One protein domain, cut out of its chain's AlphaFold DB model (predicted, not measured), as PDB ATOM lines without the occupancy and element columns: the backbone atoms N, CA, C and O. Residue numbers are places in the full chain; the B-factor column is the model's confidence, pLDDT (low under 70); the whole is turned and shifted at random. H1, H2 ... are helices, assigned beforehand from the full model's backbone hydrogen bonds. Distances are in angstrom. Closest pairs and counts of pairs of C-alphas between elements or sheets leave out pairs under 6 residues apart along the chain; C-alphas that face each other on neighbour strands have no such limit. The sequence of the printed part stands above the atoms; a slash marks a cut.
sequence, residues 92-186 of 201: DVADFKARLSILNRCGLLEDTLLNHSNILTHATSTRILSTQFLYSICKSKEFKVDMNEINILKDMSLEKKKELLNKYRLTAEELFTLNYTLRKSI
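What this domain is: This is residues 92 to 186 of the 201 residues of an uncharacterized protein of Clostridium sp. CAG:628 (UniProt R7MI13). Two helices, H1 and H5, run side by side the same way as the core; H8 crosses H1 and H7 crosses H5, toward opposite ends of the longest axis. H6 also crosses H5, while short H2, H3 and H4 form a winding run with few contacts. The 95 printed residues include eight named helices, H1 to H8 in chain order, and no named strand: all helix, mostly crossed. The whole is compact, with a radius of gyration of the C-alphas of 12.2 A and spans of 36 by 29 by 25 A.

How they stand to each other: Start at the hub, H1, residues 93 to 105. H2, residues 109 to 115, only just touches it, only at the corner, with 3 pairs of C-alphas within 8 A; the closest are Leu 103 and Leu 109, 5.6 A. H3, residues 117 to 120, only just touches H1 with 3 such pairs, closest at Phe 96 and Leu 120, 6.0 A. H4, residues 122 to 127, is close to H1 but not clearly touching, with C-alphas 95 and 125 7.7 A apart. H5, residues 131 to 140, touches H1 at a shallow tilt of 13 degrees; closest C-alphas 99 and 131, 6.2 A. H6, residues 147 to 153, touches H5 about perpendicular at 83 degrees; closest C-alphas 137 and 150, 7.1 A. H7, residues 158 to 167, touches H5 at 77 degrees; closest C-alphas 136 and 165, 6.0 A. H8, residues 172 to 186, touches H1, only just about perpendicular at 72 degrees; closest C-alphas 101 and 178, 5.2 A. Every O i to N i+4 pair is within hydrogen-bond range except in H3, too short for one; its one O i to N i+3 pair is within range.

Where its parts are: Find C-alpha 93 at (340.616, 465.594, 869.499), where H1 begins its 18.4 A. H5 spans 14.1 A, H7 14.3 A, and H8 21.0 A to C-alpha 186 at (348.543, 480.355, 866.926).

The domain as a whole: The C-alphas farthest apart, Glu 159 and Ile 186, are 36.7 A apart. The printed part has no cut, no link is long, and no printed residue is under 70 in pLDDT.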
ATOM      1  N   ASP A  92     342.403 461.219 869.191       93.81
ATOM      2  CA  ASP A  92     341.299 461.840 869.915       93.81
ATOM      3  C   ASP A  92     341.512 463.358 869.963       93.81
ATOM      4  O   ASP A  92     342.611 463.818 870.267       93.81
ATOM      5  N   VAL A  93     340.476 464.141 869.660       94.94
ATOM      6  CA  VAL A  93     340.616 465.594 869.499       94.94
ATOM      7  C   VAL A  93     341.036 466.293 870.795       94.94
ATOM      8  O   VAL A  93     341.785 467.273 870.750       94.94
ATOM      9  N   ALA A  94     340.569 465.825 871.957       93.44
ATOM     10  CA  ALA A  94     340.929 466.432 873.234       93.44
ATOM     11  C   ALA A  94     342.391 466.123 873.571       93.44
ATOM     12  O   ALA A  94     343.147 467.024 873.939       93.44
ATOM     13  N   ASP A  95     342.798 464.872 873.361       94.31
ATOM     14  CA  ASP A  95     344.176 464.424 873.536       94.31
ATOM     15  C   ASP A  95     345.144 465.144 872.578       94.31
ATOM     16  O   ASP A  95     346.175 465.666 873.001       94.31
ATOM     17  N   PHE A  96     344.766 465.269 871.304       96.81
ATOM     18  CA  PHE A  96     345.518 465.979 870.271       96.81
ATOM     19  C   PHE A  96     345.775 467.441 870.658       96.81
ATOM     20  O   PHE A  96     346.919 467.904 870.653       96.81
ATOM     21  N   LYS A  97     344.720 468.160 871.072       96.38
ATOM     22  CA  LYS A  97     344.812 469.556 871.531       96.38
ATOM     23  C   LYS A  97     345.677 469.698 872.781       96.38
ATOM     24  O   LYS A  97     346.495 470.616 872.854       96.38
ATOM     25  N   ALA A  98     345.525 468.795 873.748       97.19
ATOM     26  CA  ALA A  98     346.327 468.807 874.966       97.19
ATOM     27  C   ALA A  98     347.819 468.614 874.652       97.19
ATOM     28  O   ALA A  98     348.657 469.374 875.135       97.19
ATOM     29  N   ARG A  99     348.151 467.656 873.781       97.81
ATOM     30  CA  ARG A  99     349.529 467.381 873.346       97.81
ATOM     31  C   ARG A  99     350.157 468.556 872.618       97.81
ATOM     32  O   ARG A  99     351.257 468.962 872.984       97.81
ATOM     33  N   LEU A 100     349.446 469.145 871.655       97.62
ATOM     34  CA  LEU A 100     349.908 470.358 870.978       97.62
ATOM     35  C   LEU A 100     350.139 471.501 871.966       97.62
ATOM     36  O   LEU A 100     351.117 472.228 871.841       97.62
ATOM     37  N   SER A 101     349.282 471.639 872.978       97.69
ATOM     38  CA  SER A 101     349.415 472.705 873.973       97.69
ATOM     39  C   SER A 101     350.637 472.519 874.874       97.69
ATOM     40  O   SER A 101     351.337 473.490 875.163       97.69
ATOM     41  N   ILE A 102     350.933 471.278 875.273       98.38
ATOM     42  CA  ILE A 102     352.149 470.937 876.024       98.38
ATOM     43  C   ILE A 102     353.390 471.233 875.175       98.38
ATOM     44  O   ILE A 102     354.299 471.914 875.636       98.38
ATOM     45  N   LEU A 103     353.408 470.772 873.924       97.94
ATOM     46  CA  LEU A 103     354.564 470.920 873.035       97.94
ATOM     47  C   LEU A 103     354.786 472.378 872.622       97.94
ATOM     48  O   LEU A 103     355.922 472.840 872.593       97.94
ATOM     49  N   ASN A 104     353.716 473.149 872.417       97.44
ATOM     50  CA  ASN A 104     353.800 474.595 872.216       97.44
ATOM     51  C   ASN A 104     354.425 475.303 873.419       97.44
ATOM     52  O   ASN A 104     355.214 476.227 873.241       97.44
ATOM     53  N   ARG A 105     354.122 474.866 874.648       97.25
ATOM     54  CA  ARG A 105     354.752 475.433 875.847       97.25
ATOM     55  C   ARG A 105     356.262 475.170 875.896       97.25
ATOM     56  O   ARG A 105     356.972 475.999 876.454       97.25
ATOM     57  N   CYS A 106     356.732 474.085 875.285       97.25
ATOM     58  CA  CYS A 106     358.157 473.799 875.100       97.25
ATOM     59  C   CYS A 106     358.784 474.526 873.895       97.25
ATOM     60  O   CYS A 106     359.966 474.350 873.636       97.25
ATOM     61  N   GLY A 107     358.012 475.297 873.118       95.88
ATOM     62  CA  GLY A 107     358.485 475.887 871.860       95.88
ATOM     63  C   GLY A 107     358.616 474.884 870.705       95.88
ATOM     64  O   GLY A 107     359.229 475.198 869.695       95.88
ATOM     65  N   LEU A 108     358.024 473.691 870.825       96.56
ATOM     66  CA  LEU A 108     358.178 472.580 869.876       96.56
ATOM     67  C   LEU A 108     356.995 472.431 868.907       96.56
ATOM     68  O   LEU A 108     356.849 471.378 868.291       96.56
ATOM     69  N   LEU A 109     356.110 473.429 868.790       94.44
ATOM     70  CA  LEU A 109     354.865 473.300 868.017       94.44
ATOM     71  C   LEU A 109     355.123 472.930 866.547       94.44
ATOM     72  O   LEU A 109     354.563 471.951 866.051       94.44
ATOM     73  N   GLU A 110     355.960 473.708 865.865       92.81
ATOM     74  CA  GLU A 110     356.254 473.514 864.444       92.81
ATOM     75  C   GLU A 110     357.081 472.246 864.211       92.81
ATOM     76  O   GLU A 110     356.685 471.396 863.415       92.81
ATOM     77  N   ASP A 111     358.164 472.063 864.968       94.25
ATOM     78  CA  ASP A 111     359.027 470.881 864.872       94.25
ATOM     79  C   ASP A 111     358.252 469.572 865.110       94.25
ATOM     80  O   ASP A 111     358.379 468.599 864.361       94.25
ATOM     81  N   THR A 112     357.341 469.574 866.088       94.94
ATOM     82  CA  THR A 112     356.429 468.450 866.320       94.94
ATOM     83  C   THR A 112     355.599 468.150 865.082       94.94
ATOM     84  O   THR A 112     355.502 466.994 864.677       94.94
ATOM     85  N   LEU A 113     354.950 469.160 864.503       94.25
ATOM     86  CA  LEU A 113     354.052 468.941 863.378       94.25
ATOM     87  C   LEU A 113     354.826 468.459 862.154       94.25
ATOM     88  O   LEU A 113     354.379 467.500 861.531       94.25
ATOM     89  N   LEU A 114     355.977 469.056 861.841       90.50
ATOM     90  CA  LEU A 114     356.708 468.798 860.598       90.50
ATOM     91  C   LEU A 114     357.608 467.559 860.653       90.50
ATOM     92  O   LEU A 114     357.655 466.804 859.679       90.50
ATOM     93  N   ASN A 115     358.273 467.318 861.785       92.56
ATOM     94  CA  ASN A 115     359.331 466.309 861.893       92.56
ATOM     95  C   ASN A 115     358.976 465.155 862.840       92.56
ATOM     96  O   ASN A 115     359.444 464.030 862.653       92.56
ATOM     97  N   HIS A 116     358.113 465.394 863.832       94.00
ATOM     98  CA  HIS A 116     357.835 464.427 864.900       94.00
ATOM     99  C   HIS A 116     356.345 464.124 865.112       94.00
ATOM    100  O   HIS A 116     355.917 463.755 866.209       94.00
ATOM    101  N   SER A 117     355.554 464.195 864.039       94.50
ATOM    102  CA  SER A 117     354.086 464.108 864.059       94.50
ATOM    103  C   SER A 117     353.541 462.821 864.697       94.50
ATOM    104  O   SER A 117     352.451 462.809 865.272       94.50
ATOM    105  N   ASN A 118     354.330 461.740 864.686       94.25
ATOM    106  CA  ASN A 118     354.016 460.470 865.342       94.25
ATOM    107  C   ASN A 118     353.682 460.622 866.832       94.25
ATOM    108  O   ASN A 118     352.878 459.841 867.361       94.25
ATOM    109  N   ILE A 119     354.251 461.630 867.508       95.25
ATOM    110  CA  ILE A 119     353.937 461.904 868.909       95.25
ATOM    111  C   ILE A 119     352.487 462.340 869.105       95.25
ATOM    112  O   ILE A 119     351.995 462.244 870.215       95.25
ATOM    113  N   LEU A 120     351.779 462.774 868.064       96.69
ATOM    114  CA  LEU A 120     350.397 463.241 868.151       96.69
ATOM    115  C   LEU A 120     349.363 462.139 867.876       96.69
ATOM    116  O   LEU A 120     348.172 462.383 868.013       96.69
ATOM    117  N   THR A 121     349.789 460.934 867.490       96.06
ATOM    118  CA  THR A 121     348.875 459.866 867.047       96.06
ATOM    119  C   THR A 121     348.148 459.174 868.206       96.06
ATOM    120  O   THR A 121     348.683 459.050 869.312       96.06
ATOM    121  N   HIS A 122     346.964 458.617 867.915       93.44
ATOM    122  CA  HIS A 122     346.190 457.794 868.856       93.44
ATOM    123  C   HIS A 122     346.988 456.603 869.410       93.44
ATOM    124  O   HIS A 122     346.898 456.260 870.587       93.44
ATOM    125  N   ALA A 123     347.790 455.947 868.565       92.62
ATOM    126  CA  ALA A 123     348.591 454.799 868.983       92.62
ATOM    127  C   ALA A 123     349.664 455.203 870.004       92.62
ATOM    128  O   ALA A 123     349.855 454.511 871.006       92.62
ATOM    129  N   THR A 124     350.330 456.340 869.784       93.88
ATOM    130  CA  THR A 124     351.330 456.850 870.723       93.88
ATOM    131  C   THR A 124     350.695 457.211 872.058       93.88
ATOM    132  O   THR A 124     351.224 456.800 873.091       93.88
ATOM    133  N   SER A 125     349.559 457.919 872.056       93.06
ATOM    134  CA  SER A 125     348.918 458.358 873.300       93.06
ATOM    135  C   SER A 125     348.377 457.211 874.144       93.06
ATOM    136  O   SER A 125     348.441 457.258 875.371       93.06
ATOM    137  N   THR A 126     347.897 456.151 873.498       88.69
ATOM    138  CA  THR A 126     347.306 455.004 874.196       88.69
ATOM    139  C   THR A 126     348.325 453.960 874.643       88.69
ATOM    140  O   THR A 126     348.080 453.281 875.639       88.69
ATOM    141  N   ARG A 127     349.456 453.800 873.939       87.50
ATOM    142  CA  ARG A 127     350.365 452.651 874.154       87.50
ATOM    143  C   ARG A 127     351.783 453.012 874.565       87.50
ATOM    144  O   ARG A 127     352.437 452.195 875.201       87.50
ATOM    145  N   ILE A 128     352.270 454.189 874.184       91.31
ATOM    146  CA  ILE A 128     353.697 454.526 874.295       91.31
ATOM    147  C   ILE A 128     353.876 455.621 875.344       91.31
ATOM    148  O   ILE A 128     354.410 455.407 876.433       91.31
ATOM    149  N   LEU A 129     353.353 456.800 875.038       95.31
ATOM    150  CA  LEU A 129     353.538 458.011 875.809       95.31
ATOM    151  C   LEU A 129     352.158 458.610 876.005       95.31
ATOM    152  O   LEU A 129     351.644 459.205 875.074       95.31
ATOM    153  N   SER A 130     351.543 458.453 877.175       95.88
ATOM    154  CA  SER A 130     350.261 459.111 877.447       95.88
ATOM    155  C   SER A 130     350.436 460.624 877.557       95.88
ATOM    156  O   SER A 130     351.534 461.115 877.818       95.88
ATOM    157  N   THR A 131     349.364 461.391 877.382       97.12
ATOM    158  CA  THR A 131     349.407 462.860 877.523       97.12
ATOM    159  C   THR A 131     349.808 463.299 878.922       97.12
ATOM    160  O   THR A 131     350.631 464.198 879.069       97.12
ATOM    161  N   GLN A 132     349.329 462.594 879.949       97.00
ATOM    162  CA  GLN A 132     349.786 462.793 881.321       97.00
ATOM    163  C   GLN A 132     351.298 462.554 881.449       97.00
ATOM    164  O   GLN A 132     351.996 463.331 882.098       97.00
ATOM    165  N   PHE A 133     351.832 461.505 880.819       97.38
ATOM    166  CA  PHE A 133     353.259 461.217 880.909       97.38
ATOM    167  C   PHE A 133     354.113 462.222 880.121       97.38
ATOM    168  O   PHE A 133     355.105 462.707 880.658       97.38
ATOM    169  N   LEU A 134     353.682 462.622 878.919       97.94
ATOM    170  CA  LEU A 134     354.301 463.710 878.152       97.94
ATOM    171  C   LEU A 134     354.368 464.994 878.986       97.94
ATOM    172  O   LEU A 134     355.434 465.583 879.127       97.94
ATOM    173  N   TYR A 135     353.243 465.382 879.593       98.38
ATOM    174  CA  TYR A 135     353.192 466.535 880.483       98.38
ATOM    175  C   TYR A 135     354.195 466.412 881.632       98.38
ATOM    176  O   TYR A 135     354.934 467.353 881.902       98.38
ATOM    177  N   SER A 136     354.247 465.247 882.280       97.94
ATOM    178  CA  SER A 136     355.140 465.007 883.419       97.94
ATOM    179  C   SER A 136     356.607 465.179 883.017       97.94
ATOM    180  O   SER A 136     357.352 465.862 883.718       97.94
ATOM    181  N   ILE A 137     357.004 464.620 881.864       97.75
ATOM    182  CA  ILE A 137     358.350 464.784 881.292       97.75
ATOM    183  C   ILE A 137     358.653 466.270 881.100       97.75
ATOM    184  O   ILE A 137     359.620 466.772 881.676       97.75
ATOM    185  N   CYS A 138     357.805 466.989 880.362       97.94
ATOM    186  CA  CYS A 138     358.023 468.405 880.074       97.94
ATOM    187  C   CYS A 138     358.059 469.247 881.355       97.94
ATOM    188  O   CYS A 138     358.972 470.049 881.541       97.94
ATOM    189  N   LYS A 139     357.122 469.029 882.284       97.81
ATOM    190  CA  LYS A 139     357.037 469.765 883.549       97.81
ATOM    191  C   LYS A 139     358.254 469.522 884.440       97.81
ATOM    192  O   LYS A 139     358.747 470.470 885.043       97.81
ATOM    193  N   SER A 140     358.781 468.296 884.476       96.88
ATOM    194  CA  SER A 140     359.990 467.962 885.245       96.88
ATOM    195  C   SER A 140     361.245 468.709 884.790       96.88
ATOM    196  O   SER A 140     362.195 468.836 885.559       96.88
ATOM    197  N   LYS A 141     361.227 469.213 883.553       96.94
ATOM    198  CA  LYS A 141     362.279 470.013 882.924       96.94
ATOM    199  C   LYS A 141     361.895 471.487 882.793       96.94
ATOM    200  O   LYS A 141     362.496 472.209 882.009       96.94
ATOM    201  N   GLU A 142     360.861 471.935 883.507       96.62
ATOM    202  CA  GLU A 142     360.335 473.305 883.407       96.62
ATOM    203  C   GLU A 142     359.969 473.720 881.968       96.62
ATOM    204  O   GLU A 142     360.059 474.892 881.611       96.62
ATOM    205  N   PHE A 143     359.554 472.760 881.136       97.38
ATOM    206  CA  PHE A 143     359.290 472.920 879.700       97.38
ATOM    207  C   PHE A 143     360.512 473.325 878.854       97.38
ATOM    208  O   PHE A 143     360.351 473.692 877.696       97.38
ATOM    209  N   LYS A 144     361.733 473.219 879.390       97.25
ATOM    210  CA  LYS A 144     362.992 473.393 878.653       97.25
ATOM    211  C   LYS A 144     363.499 472.019 878.211       97.25
ATOM    212  O   LYS A 144     364.396 471.457 878.827       97.25
ATOM    213  N   VAL A 145     362.834 471.450 877.214       96.19
ATOM    214  CA  VAL A 145     363.076 470.094 876.704       96.19
ATOM    215  C   VAL A 145     362.943 470.110 875.185       96.19
ATOM    216  O   VAL A 145     362.095 470.837 874.666       96.19
ATOM    217  N   ASP A 146     363.747 469.312 874.486       95.88
ATOM    218  CA  ASP A 146     363.633 469.110 873.039       95.88
ATOM    219  C   ASP A 146     362.972 467.763 872.675       95.88
ATOM    220  O   ASP A 146     362.673 466.918 873.528       95.88
ATOM    221  N   MET A 147     362.708 467.546 871.384       94.44
ATOM    222  CA  MET A 147     362.071 466.312 870.914       94.44
ATOM    223  C   MET A 147     362.944 465.061 871.095       94.44
ATOM    224  O   MET A 147     362.401 463.969 871.284       94.44
ATOM    225  N   ASN A 148     364.272 465.184 871.066       93.19
ATOM    226  CA  ASN A 148     365.183 464.058 871.276       93.19
ATOM    227  C   ASN A 148     365.160 463.611 872.737       93.19
ATOM    228  O   ASN A 148     365.029 462.419 873.016       93.19
ATOM    229  N   GLU A 149     365.188 464.558 873.669       94.75
ATOM    230  CA  GLU A 149     365.047 464.290 875.095       94.75
ATOM    231  C   GLU A 149     363.704 463.623 875.405       94.75
ATOM    232  O   GLU A 149     363.674 462.611 876.108       94.75
ATOM    233  N   ILE A 150     362.592 464.109 874.835       96.12
ATOM    234  CA  ILE A 150     361.280 463.449 874.979       96.12
ATOM    235  C   ILE A 150     361.337 462.013 874.443       96.12
ATOM    236  O   ILE A 150     360.811 461.093 875.076       96.12
ATOM    237  N   ASN A 151     361.986 461.803 873.294       92.31
ATOM    238  CA  ASN A 151     362.122 460.483 872.687       92.31
ATOM    239  C   ASN A 151     362.956 459.511 873.521       92.31
ATOM    240  O   ASN A 151     362.654 458.326 873.492       92.31
ATOM    241  N   ILE A 152     363.949 459.985 874.268       93.44
ATOM    242  CA  ILE A 152     364.726 459.152 875.195       93.44
ATOM    243  C   ILE A 152     363.910 458.876 876.464       93.44
ATOM    244  O   ILE A 152     363.824 457.746 876.940       93.44
ATOM    245  N   LEU A 153     363.276 459.911 877.020       92.94
ATOM    246  CA  LEU A 153     362.575 459.830 878.302       92.94
ATOM    247  C   LEU A 153     361.277 459.022 878.226       92.94
ATOM    248  O   LEU A 153     360.852 458.470 879.242       92.94
ATOM    249  N   LYS A 154     360.657 458.892 877.047       92.19
ATOM    250  CA  LYS A 154     359.469 458.038 876.884       92.19
ATOM    251  C   LYS A 154     359.755 456.561 877.205       92.19
ATOM    252  O   LYS A 154     358.833 455.867 877.628       92.19
ATOM    253  N   ASP A 155     361.010 456.129 877.059       92.00
ATOM    254  CA  ASP A 155     361.468 454.744 877.230       92.00
ATOM    255  C   ASP A 155     362.147 454.505 878.598       92.00
ATOM    256  O   ASP A 155     362.853 453.516 878.799       92.00
ATOM    257  N   MET A 156     361.945 455.403 879.572       92.88
ATOM    258  CA  MET A 156     362.490 455.239 880.927       92.88
ATOM    259  C   MET A 156     361.877 454.055 881.695       92.88
ATOM    260  O   MET A 156     360.784 453.579 881.381       92.88
ATOM    261  N   SER A 157     362.557 453.627 882.767       94.12
ATOM    262  CA  SER A 157     362.085 452.525 883.615       94.12
ATOM    263  C   SER A 157     360.727 452.816 884.263       94.12
ATOM    264  O   SER A 157     360.340 453.968 884.491       94.12
ATOM    265  N   LEU A 158     359.998 451.745 884.586       92.31
ATOM    266  CA  LEU A 158     358.646 451.837 885.131       92.31
ATOM    267  C   LEU A 158     358.615 452.569 886.482       92.31
ATOM    268  O   LEU A 158     357.670 453.311 886.750       92.31
ATOM    269  N   GLU A 159     359.635 452.380 887.315       94.56
ATOM    270  CA  GLU A 159     359.780 453.023 888.624       94.56
ATOM    271  C   GLU A 159     359.904 454.538 888.459       94.56
ATOM    272  O   GLU A 159     359.078 455.283 888.989       94.56
ATOM    273  N   LYS A 160     360.844 454.993 887.618       94.25
ATOM    274  CA  LYS A 160     361.041 456.420 887.324       94.25
ATOM    275  C   LYS A 160     359.796 457.051 886.713       94.25
ATOM    276  O   LYS A 160     359.420 458.163 887.076       94.25
ATOM    277  N   LYS A 161     359.113 456.327 885.820       94.00
ATOM    278  CA  LYS A 161     357.845 456.770 885.231       94.00
ATOM    279  C   LYS A 161     356.771 456.983 886.300       94.00
ATOM    280  O   LYS A 161     356.088 458.003 886.268       94.00
ATOM    281  N   LYS A 162     356.623 456.056 887.255       94.50
ATOM    282  CA  LYS A 162     355.668 456.189 888.371       94.50
ATOM    283  C   LYS A 162     356.005 457.379 889.269       94.50
ATOM    284  O   LYS A 162     355.107 458.145 889.601       94.50
ATOM    285  N   GLU A 163     357.277 457.567 889.612       94.69
ATOM    286  CA  GLU A 163     357.733 458.721 890.402       94.69
ATOM    287  C   GLU A 163     357.385 460.052 889.721       94.69
ATOM    288  O   GLU A 163     356.804 460.942 890.346       94.69
ATOM    289  N   LEU A 164     357.669 460.166 888.419       95.38
ATOM    290  CA  LEU A 164     357.354 461.351 887.620       95.38
ATOM    291  C   LEU A 164     355.850 461.635 887.567       95.38
ATOM    292  O   LEU A 164     355.439 462.775 887.777       95.38
ATOM    293  N   LEU A 165     355.041 460.603 887.313       95.12
ATOM    294  CA  LEU A 165     353.581 460.709 887.239       95.12
ATOM    295  C   LEU A 165     352.952 461.100 888.583       95.12
ATOM    296  O   LEU A 165     351.959 461.824 888.602       95.12
ATOM    297  N   ASN A 166     353.532 460.644 889.696       94.69
ATOM    298  CA  ASN A 166     353.078 461.010 891.036       94.69
ATOM    299  C   ASN A 166     353.445 462.456 891.389       94.69
ATOM    300  O   ASN A 166     352.684 463.129 892.082       94.69
ATOM    301  N   LYS A 167     354.600 462.939 890.914       96.88
ATOM    302  CA  LYS A 167     355.093 464.287 891.216       96.88
ATOM    303  C   LYS A 167     354.455 465.372 890.347       96.88
ATOM    304  O   LYS A 167     354.205 466.471 890.834       96.88
ATOM    305  N   TYR A 168     354.204 465.086 889.072       97.00
ATOM    306  CA  TYR A 168     353.723 466.070 888.103       97.00
ATOM    307  C   TYR A 168     352.421 465.600 887.467       97.00
ATOM    308  O   TYR A 168     352.421 464.815 886.524       97.00
ATOM    309  N   ARG A 169     351.290 466.109 887.959       95.00
ATOM    310  CA  ARG A 169     349.962 465.773 887.441       95.00
ATOM    311  C   ARG A 169     349.424 466.893 886.558       95.00
ATOM    312  O   ARG A 169     349.456 468.033 886.988       95.00
ATOM    313  N   LEU A 170     348.901 466.565 885.375       95.94
ATOM    314  CA  LEU A 170     348.225 467.535 884.516       95.94
ATOM    315  C   LEU A 170     346.835 467.787 885.097       95.94
ATOM    316  O   LEU A 170     345.953 466.928 885.017       95.94
ATOM    317  N   THR A 171     346.649 468.945 885.722       95.62
ATOM    318  CA  THR A 171     345.340 469.341 886.253       95.62
ATOM    319  C   THR A 171     344.478 469.989 885.167       95.62
ATOM    320  O   THR A 171     344.969 470.398 884.112       95.62
ATOM    321  N   ALA A 172     343.171 470.100 885.418       94.69
ATOM    322  CA  ALA A 172     342.261 470.801 884.513       94.69
ATOM    323  C   ALA A 172     342.639 472.286 884.350       94.69
ATOM    324  O   ALA A 172     342.557 472.823 883.248       94.69
ATOM    325  N   GLU A 173     343.099 472.926 885.427       95.81
ATOM    326  CA  GLU A 173     343.572 474.313 885.420       95.81
ATOM    327  C   GLU A 173     344.844 474.470 884.579       95.81
ATOM    328  O   GLU A 173     344.924 475.347 883.719       95.81
ATOM    329  N   GLU A 174     345.818 473.572 884.748       95.44
ATOM    330  CA  GLU A 174     347.037 473.597 883.938       95.44
ATOM    331  C   GLU A 174     346.732 473.360 882.458       95.44
ATOM    332  O   GLU A 174     347.252 474.072 881.597       95.44
ATOM    333  N   LEU A 175     345.838 472.417 882.146       96.12
ATOM    334  CA  LEU A 175     345.388 472.180 880.778       96.12
ATOM    335  C   LEU A 175     344.669 473.405 880.193       96.12
ATOM    336  O   LEU A 175     344.885 473.742 879.027       96.12
ATOM    337  N   PHE A 176     343.844 474.099 880.980       96.00
ATOM    338  CA  PHE A 176     343.198 475.341 880.558       96.00
ATOM    339  C   PHE A 176     344.231 476.419 880.201       96.00
ATOM    340  O   PHE A 176     344.168 476.987 879.107       96.00
ATOM    341  N   THR A 177     345.230 476.644 881.059       96.56
ATOM    342  CA  THR A 177     346.303 477.624 880.813       96.56
ATOM    343  C   THR A 177     347.158 477.256 879.597       96.56
ATOM    344  O   THR A 177     347.496 478.126 878.784       96.56
ATOM    345  N   LEU A 178     347.481 475.972 879.415       96.88
ATOM    346  CA  LEU A 178     348.200 475.483 878.233       96.88
ATOM    347  C   LEU A 178     347.392 475.726 876.949       96.88
ATOM    348  O   LEU A 178     347.923 476.292 875.992       96.88
ATOM    349  N   ASN A 179     346.102 475.382 876.947       94.88
ATOM    350  CA  ASN A 179     345.210 475.603 875.804       94.88
ATOM    351  C   ASN A 179     345.064 477.094 875.466       94.88
ATOM    352  O   ASN A 179     345.062 477.473 874.292       94.88
ATOM    353  N   TYR A 180     344.942 477.953 876.482       95.12
ATOM    354  CA  TYR A 180     344.901 479.403 876.297       95.12
ATOM    355  C   TYR A 180     346.190 479.915 875.642       95.12
ATOM    356  O   TYR A 180     346.141 480.673 874.671       95.12
ATOM    357  N   THR A 181     347.342 479.440 876.122       94.62
ATOM    358  CA  THR A 181     348.657 479.803 875.578       94.62
ATOM    359  C   THR A 181     348.799 479.361 874.123       94.62
ATOM    360  O   THR A 181     349.205 480.168 873.292       94.62
ATOM    361  N   LEU A 182     348.391 478.133 873.785       95.25
ATOM    362  CA  LEU A 182     348.401 477.640 872.403       95.25
ATOM    363  C   LEU A 182     347.564 478.527 871.477       95.25
ATOM    364  O   LEU A 182     348.034 478.926 870.414       95.25
ATOM    365  N   ARG A 183     346.341 478.887 871.885       93.38
ATOM    366  CA  ARG A 183     345.478 479.781 871.092       93.38
ATOM    367  C   ARG A 183     346.135 481.140 870.862       93.38
ATOM    368  O   ARG A 183     346.067 481.665 869.753       93.38
ATOM    369  N   LYS A 184     346.776 481.701 871.891       93.25
ATOM    370  CA  LYS A 184     347.507 482.967 871.778       93.25
ATOM    371  C   LYS A 184     348.681 482.846 870.800       93.25
ATOM    372  O   LYS A 184     348.799 483.700 869.927       93.25
ATOM    373  N   SER A 185     349.481 481.781 870.900       91.75
ATOM    374  CA  SER A 185     350.600 481.504 869.988       91.75
ATOM    375  C   SER A 185     350.130 481.367 868.537       91.75
ATOM    376  O   SER A 185     350.631 482.069 867.669       91.75
ATOM    377  N   ILE A 186     349.108 480.547 868.273       91.75
ATOM    378  CA  ILE A 186     348.543 480.355 866.926       91.75
ATOM    379  C   ILE A 186     348.048 481.681 866.329       91.75
ATOM    380  O   ILE A 186     348.293 481.969 865.158       91.75
TER     381      ILE A 186